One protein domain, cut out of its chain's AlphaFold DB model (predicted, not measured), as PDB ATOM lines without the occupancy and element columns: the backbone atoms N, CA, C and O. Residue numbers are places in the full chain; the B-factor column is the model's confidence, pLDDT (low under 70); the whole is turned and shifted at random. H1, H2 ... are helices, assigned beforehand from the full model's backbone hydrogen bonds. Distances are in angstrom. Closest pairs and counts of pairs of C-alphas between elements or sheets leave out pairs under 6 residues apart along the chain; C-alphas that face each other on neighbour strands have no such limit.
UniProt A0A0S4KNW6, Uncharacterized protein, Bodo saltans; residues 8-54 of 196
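Overview. This is residues 8 to 54 of the 196 residues of an uncharacterized protein of Bodo saltans (UniProt A0A0S4KNW6). Two helices, H2 the longer, meet near their ends and make an open L, with a short tail, residues 8 to 12, folded back at the far end of H1. Most of H2 stands free, so to speak an arm: residues 35 to 52. The printed part has 47 residues with two named helices, H1 then H2, and no named strand; the class is all helix. It is extended, with a radius of gyration of the C-alphas of 15.9 A, and flat, spanning 46 by 25 by 11 A.

Along the chain. Find C-alpha 30 at (23.274, -17.433, -26.131); from there H2, residues 30 to 52, runs 31.9 A to C-alpha 52 at (-8.113, -13.109, -22.194). Before it, H1, residues 13 to 28, begins at C-alpha 13 at (25.628, 7.954, -26.099) and is 22.6 A long.

Arrangement. H2 and H1 are close but not clearly touching, with 1 pair of C-alphas within 8 A. Look at Leu 26 and Ala 33, whose C-alphas are the closest, 6.1 A apart. The lines of the helices are about perpendicular, at 77 degrees. In H1 and H2 every O i to N i+4 pair is within hydrogen-bond range.

Size, cuts and confidence. The C-alphas of Pro 9 and Lys 54 are the two farthest apart, 47.1 A. The printed part has no cut, and the link from H1 to H2, Asn 29, is tight. Look for pLDDT under 70 at residues 8 to 11 and 50 to 54.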
ATOM      1  N   LEU A   8      26.490   5.037 -32.548       63.47
ATOM      2  CA  LEU A   8      25.524   5.140 -33.641       63.47
ATOM      3  C   LEU A   8      25.025   6.594 -33.716       63.47
ATOM      4  O   LEU A   8      24.538   7.101 -32.708       63.47
ATOM      5  N   PRO A   9      25.125   7.276 -34.870       56.22
ATOM      6  CA  PRO A   9      24.979   8.735 -34.947       56.22
ATOM      7  C   PRO A   9      23.574   9.260 -34.608       56.22
ATOM      8  O   PRO A   9      23.416  10.441 -34.326       56.22
ATOM      9  N   PHE A  10      22.559   8.393 -34.600       67.19
ATOM     10  CA  PHE A  10      21.160   8.724 -34.306       67.19
ATOM     11  C   PHE A  10      20.691   8.257 -32.917       67.19
ATOM     12  O   PHE A  10      19.580   8.575 -32.505       67.19
ATOM     13  N   LEU A  11      21.517   7.499 -32.185       61.66
ATOM     14  CA  LEU A  11      21.205   6.996 -30.849       61.66
ATOM     15  C   LEU A  11      22.123   7.700 -29.849       61.66
ATOM     16  O   LEU A  11      23.345   7.620 -29.965       61.66
ATOM     17  N   GLY A  12      21.549   8.377 -28.851       72.62
ATOM     18  CA  GLY A  12      22.324   9.031 -27.793       72.62
ATOM     19  C   GLY A  12      23.396   8.107 -27.189       72.62
ATOM     20  O   GLY A  12      23.276   6.877 -27.213       72.62
ATOM     21  N   LYS A  13      24.470   8.696 -26.641       73.06
ATOM     22  CA  LYS A  13      25.628   7.954 -26.099       73.06
ATOM     23  C   LYS A  13      25.222   6.849 -25.110       73.06
ATOM     24  O   LYS A  13      25.787   5.763 -25.153       73.06
ATOM     25  N   GLU A  14      24.192   7.096 -24.305       75.75
ATOM     26  CA  GLU A  14      23.654   6.137 -23.331       75.75
ATOM     27  C   GLU A  14      22.990   4.923 -23.992       75.75
ATOM     28  O   GLU A  14      23.300   3.776 -23.669       75.75
ATOM     29  N   LEU A  15      22.119   5.157 -24.975       75.56
ATOM     30  CA  LEU A  15      21.415   4.093 -25.692       75.56
ATOM     31  C   LEU A  15      22.380   3.247 -26.521       75.56
ATOM     32  O   LEU A  15      22.290   2.024 -26.511       75.56
ATOM     33  N   SER A  16      23.340   3.877 -27.199       75.19
ATOM     34  CA  SER A  16      24.350   3.139 -27.961       75.19
ATOM     35  C   SER A  16      25.231   2.281 -27.046       75.19
ATOM     36  O   SER A  16      25.417   1.098 -27.325       75.19
ATOM     37  N   GLN A  17      25.703   2.809 -25.911       78.94
ATOM     38  CA  GLN A  17      26.446   2.013 -24.926       78.94
ATOM     39  C   GLN A  17      25.612   0.867 -24.346       78.94
ATOM     40  O   GLN A  17      26.129  -0.241 -24.179       78.94
ATOM     41  N   TRP A  18      24.329   1.102 -24.071       82.19
ATOM     42  CA  TRP A  18      23.416   0.072 -23.590       82.19
ATOM     43  C   TRP A  18      23.202  -1.042 -24.625       82.19
ATOM     44  O   TRP A  18      23.306  -2.222 -24.284       82.19
ATOM     45  N   VAL A  19      23.018  -0.698 -25.905       82.25
ATOM     46  CA  VAL A  19      22.931  -1.663 -27.017       82.25
ATOM     47  C   VAL A  19      24.231  -2.462 -27.165       82.25
ATOM     48  O   VAL A  19      24.206  -3.678 -27.358       82.25
ATOM     49  N   TYR A  20      25.396  -1.830 -27.010       80.25
ATOM     50  CA  TYR A  20      26.673  -2.550 -27.046       80.25
ATOM     51  C   TYR A  20      26.853  -3.496 -25.853       80.25
ATOM     52  O   TYR A  20      27.354  -4.606 -26.020       80.25
ATOM     53  N   ARG A  21      26.432  -3.096 -24.647       81.38
ATOM     54  CA  ARG A  21      26.479  -3.965 -23.457       81.38
ATOM     55  C   ARG A  21      25.546  -5.164 -23.599       81.38
ATOM     56  O   ARG A  21      25.959  -6.288 -23.336       81.38
ATOM     57  N   THR A  22      24.317  -4.928 -24.046       80.69
ATOM     58  CA  THR A  22      23.308  -5.981 -24.226       80.69
ATOM     59  C   THR A  22      23.672  -6.928 -25.363       80.69
ATOM     60  O   THR A  22      23.564  -8.136 -25.186       80.69
ATOM     61  N   SER A  23      24.180  -6.422 -26.491       82.00
ATOM     62  CA  SER A  23      24.602  -7.267 -27.618       82.00
ATOM     63  C   SER A  23      25.831  -8.126 -27.302       82.00
ATOM     64  O   SER A  23      25.838  -9.302 -27.665       82.00
ATOM     65  N   ASN A  24      26.832  -7.604 -26.580       82.88
ATOM     66  CA  ASN A  24      27.953  -8.427 -26.112       82.88
ATOM     67  C   ASN A  24      27.493  -9.479 -25.100       82.88
ATOM     68  O   ASN A  24      27.834 -10.647 -25.242       82.88
ATOM     69  N   TRP A  25      26.638  -9.105 -24.144       85.19
ATOM     70  CA  TRP A  25      26.087 -10.067 -23.191       85.19
ATOM     71  C   TRP A  25      25.292 -11.191 -23.879       85.19
ATOM     72  O   TRP A  25      25.389 -12.352 -23.474       85.19
ATOM     73  N   LEU A  26      24.554 -10.864 -24.949       83.81
ATOM     74  CA  LEU A  26      23.812 -11.833 -25.760       83.81
ATOM     75  C   LEU A  26      24.745 -12.820 -26.478       83.81
ATOM     76  O   LEU A  26      24.445 -14.012 -26.527       83.81
ATOM     77  N   LYS A  27      25.874 -12.326 -27.012       81.38
ATOM     78  CA  LYS A  27      26.913 -13.155 -27.646       81.38
ATOM     79  C   LYS A  27      27.574 -14.098 -26.644       81.38
ATOM     80  O   LYS A  27      27.791 -15.260 -26.970       81.38
ATOM     81  N   ASP A  28      27.832 -13.618 -25.431       86.81
ATOM     82  CA  ASP A  28      28.501 -14.398 -24.388       86.81
ATOM     83  C   ASP A  28      27.565 -15.430 -23.731       86.81
ATOM     84  O   ASP A  28      28.016 -16.448 -23.209       86.81
ATOM     85  N   ASN A  29      26.243 -15.203 -23.755       84.19
ATOM     86  CA  ASN A  29      25.254 -16.061 -23.090       84.19
ATOM     87  C   ASN A  29      24.075 -16.469 -24.004       84.19
ATOM     88  O   ASN A  29      22.911 -16.254 -23.640       84.19
ATOM     89  N   PRO A  30      24.318 -17.147 -25.143       83.31
ATOM     90  CA  PRO A  30      23.274 -17.433 -26.131       83.31
ATOM     91  C   PRO A  30      22.154 -18.323 -25.573       83.31
ATOM     92  O   PRO A  30      20.978 -18.114 -25.862       83.31
ATOM     93  N   ARG A  31      22.494 -19.282 -24.699       83.44
ATOM     94  CA  ARG A  31      21.515 -20.189 -24.074       83.44
ATOM     95  C   ARG A  31      20.598 -19.475 -23.078       83.44
ATOM     96  O   ARG A  31      19.411 -19.772 -23.033       83.44
ATOM     97  N   LYS A  32      21.128 -18.525 -22.296       82.75
ATOM     98  CA  LYS A  32      20.336 -17.767 -21.309       82.75
ATOM     99  C   LYS A  32      19.437 -16.740 -21.992       82.75
ATOM    100  O   LYS A  32      18.283 -16.600 -21.606       82.75
ATOM    101  N   ALA A  33      19.942 -16.080 -23.035       80.50
ATOM    102  CA  ALA A  33      19.144 -15.184 -23.861       80.50
ATOM    103  C   ALA A  33      17.990 -15.936 -24.543       80.50
ATOM    104  O   ALA A  33      16.838 -15.525 -24.428       80.50
ATOM    105  N   GLY A  34      18.283 -17.083 -25.170       80.50
ATOM    106  CA  GLY A  34      17.264 -17.946 -25.770       80.50
ATOM    107  C   GLY A  34      16.211 -18.409 -24.760       80.50
ATOM    108  O   GLY A  34      15.018 -18.294 -25.029       80.50
ATOM    109  N   ALA A  35      16.628 -18.847 -23.568       80.44
ATOM    110  CA  ALA A  35      15.705 -19.221 -22.496       80.44
ATOM    111  C   ALA A  35      14.804 -18.051 -22.061       80.44
ATOM    112  O   ALA A  35      13.612 -18.247 -21.843       80.44
ATOM    113  N   GLY A  36      15.348 -16.831 -21.994       82.44
ATOM    114  CA  GLY A  36      14.575 -15.620 -21.716       82.44
ATOM    115  C   GLY A  36      13.493 -15.350 -22.764       82.44
ATOM    116  O   GLY A  36      12.350 -15.094 -22.395       82.44
ATOM    117  N   PHE A  37      13.819 -15.472 -24.056       83.56
ATOM    118  CA  PHE A  37      12.844 -15.316 -25.146       83.56
ATOM    119  C   PHE A  37      11.753 -16.391 -25.132       83.56
ATOM    120  O   PHE A  37      10.586 -16.097 -25.381       83.56
ATOM    121  N   VAL A  38      12.111 -17.639 -24.824       84.62
ATOM    122  CA  VAL A  38      11.127 -18.723 -24.706       84.62
ATOM    123  C   VAL A  38      10.207 -18.479 -23.510       84.62
ATOM    124  O   VAL A  38       8.995 -18.608 -23.644       84.62
ATOM    125  N   LEU A  39      10.749 -18.057 -22.363       86.44
ATOM    126  CA  LEU A  39       9.953 -17.751 -21.173       86.44
ATOM    127  C   LEU A  39       8.980 -16.591 -21.398       86.44
ATOM    128  O   LEU A  39       7.829 -16.686 -20.976       86.44
ATOM    129  N   THR A  40       9.395 -15.522 -22.081       83.88
ATOM    130  CA  THR A  40       8.490 -14.408 -22.400       83.88
ATOM    131  C   THR A  40       7.412 -14.817 -23.399       83.88
ATOM    132  O   THR A  40       6.250 -14.465 -23.201       83.88
ATOM    133  N   ALA A  41       7.744 -15.620 -24.414       84.50
ATOM    134  CA  ALA A  41       6.756 -16.164 -25.345       84.50
ATOM    135  C   ALA A  41       5.749 -17.096 -24.645       84.50
ATOM    136  O   ALA A  41       4.541 -16.976 -24.850       84.50
ATOM    137  N   CYS A  42       6.216 -17.986 -23.766       86.50
ATOM    138  CA  CYS A  42       5.346 -18.838 -22.955       86.50
ATOM    139  C   CYS A  42       4.471 -18.015 -22.003       86.50
ATOM    140  O   CYS A  42       3.284 -18.305 -21.871       86.50
ATOM    141  N   GLY A  43       5.028 -16.971 -21.383       81.62
ATOM    142  CA  GLY A  43       4.289 -16.034 -20.539       81.62
ATOM    143  C   GLY A  43       3.190 -15.301 -21.307       81.62
ATOM    144  O   GLY A  43       2.080 -15.175 -20.798       81.62
ATOM    145  N   TRP A  44       3.455 -14.902 -22.554       85.44
ATOM    146  CA  TRP A  44       2.458 -14.288 -23.433       85.44
ATOM    147  C   TRP A  44       1.297 -15.239 -23.739       85.44
ATOM    148  O   TRP A  44       0.133 -14.890 -23.548       85.44
ATOM    149  N   VAL A  45       1.605 -16.471 -24.154       81.25
ATOM    150  CA  VAL A  45       0.584 -17.491 -24.441       81.25
ATOM    151  C   VAL A  45      -0.220 -17.831 -23.185       81.25
ATOM    152  O   VAL A  45      -1.440 -17.980 -23.245       81.25
ATOM    153  N   TRP A  46       0.443 -17.931 -22.032       82.12
ATOM    154  CA  TRP A  46      -0.216 -18.185 -20.754       82.12
ATOM    155  C   TRP A  46      -1.130 -17.030 -20.338       82.12
ATOM    156  O   TRP A  46      -2.252 -17.280 -19.894       82.12
ATOM    157  N   TYR A  47      -0.694 -15.784 -20.538       77.44
ATOM    158  CA  TYR A  47      -1.492 -14.585 -20.294       77.44
ATOM    159  C   TYR A  47      -2.744 -14.546 -21.179       77.44
ATOM    160  O   TYR A  47      -3.847 -14.372 -20.665       77.44
ATOM    161  N   GLU A  48      -2.618 -14.802 -22.484       74.44
ATOM    162  CA  GLU A  48      -3.784 -14.893 -23.373       74.44
ATOM    163  C   GLU A  48      -4.759 -15.991 -22.928       74.44
ATOM    164  O   GLU A  48      -5.972 -15.791 -22.886       74.44
ATOM    165  N   ASN A  49      -4.250 -17.166 -22.559       71.25
ATOM    166  CA  ASN A  49      -5.116 -18.294 -22.236       71.25
ATOM    167  C   ASN A  49      -5.793 -18.156 -20.861       71.25
ATOM    168  O   ASN A  49      -6.898 -18.661 -20.681       71.25
ATOM    169  N   ASN A  50      -5.157 -17.490 -19.891       69.25
ATOM    170  CA  ASN A  50      -5.711 -17.330 -18.543       69.25
ATOM    171  C   ASN A  50      -6.439 -16.016 -18.303       69.25
ATOM    172  O   ASN A  50      -7.383 -16.025 -17.525       69.25
ATOM    173  N   VAL A  51      -6.013 -14.910 -18.905       60.28
ATOM    174  CA  VAL A  51      -6.648 -13.602 -18.687       60.28
ATOM    175  C   VAL A  51      -7.662 -13.347 -19.796       60.28
ATOM    176  O   VAL A  51      -8.839 -13.143 -19.529       60.28
ATOM    177  N   VAL A  52      -7.249 -13.477 -21.059       57.19
ATOM    178  CA  VAL A  52      -8.113 -13.109 -22.194       57.19
ATOM    179  C   VAL A  52      -9.234 -14.125 -22.429       57.19
ATOM    180  O   VAL A  52     -10.347 -13.730 -22.757       57.19
ATOM    181  N   ARG A  53      -8.986 -15.431 -22.249       54.50
ATOM    182  CA  ARG A  53     -10.032 -16.455 -22.458       54.50
ATOM    183  C   ARG A  53     -10.920 -16.732 -21.248       54.50
ATOM    184  O   ARG A  53     -12.019 -17.236 -21.448       54.50
ATOM    185  N   LYS A  54     -10.487 -16.429 -20.017       51.06
ATOM    186  CA  LYS A  54     -11.365 -16.567 -18.837       51.06
ATOM    187  C   LYS A  54     -12.406 -15.453 -18.768       51.06
ATOM    188  O   LYS A  54     -13.539 -15.735 -18.398       51.06
TER     189      LYS A  54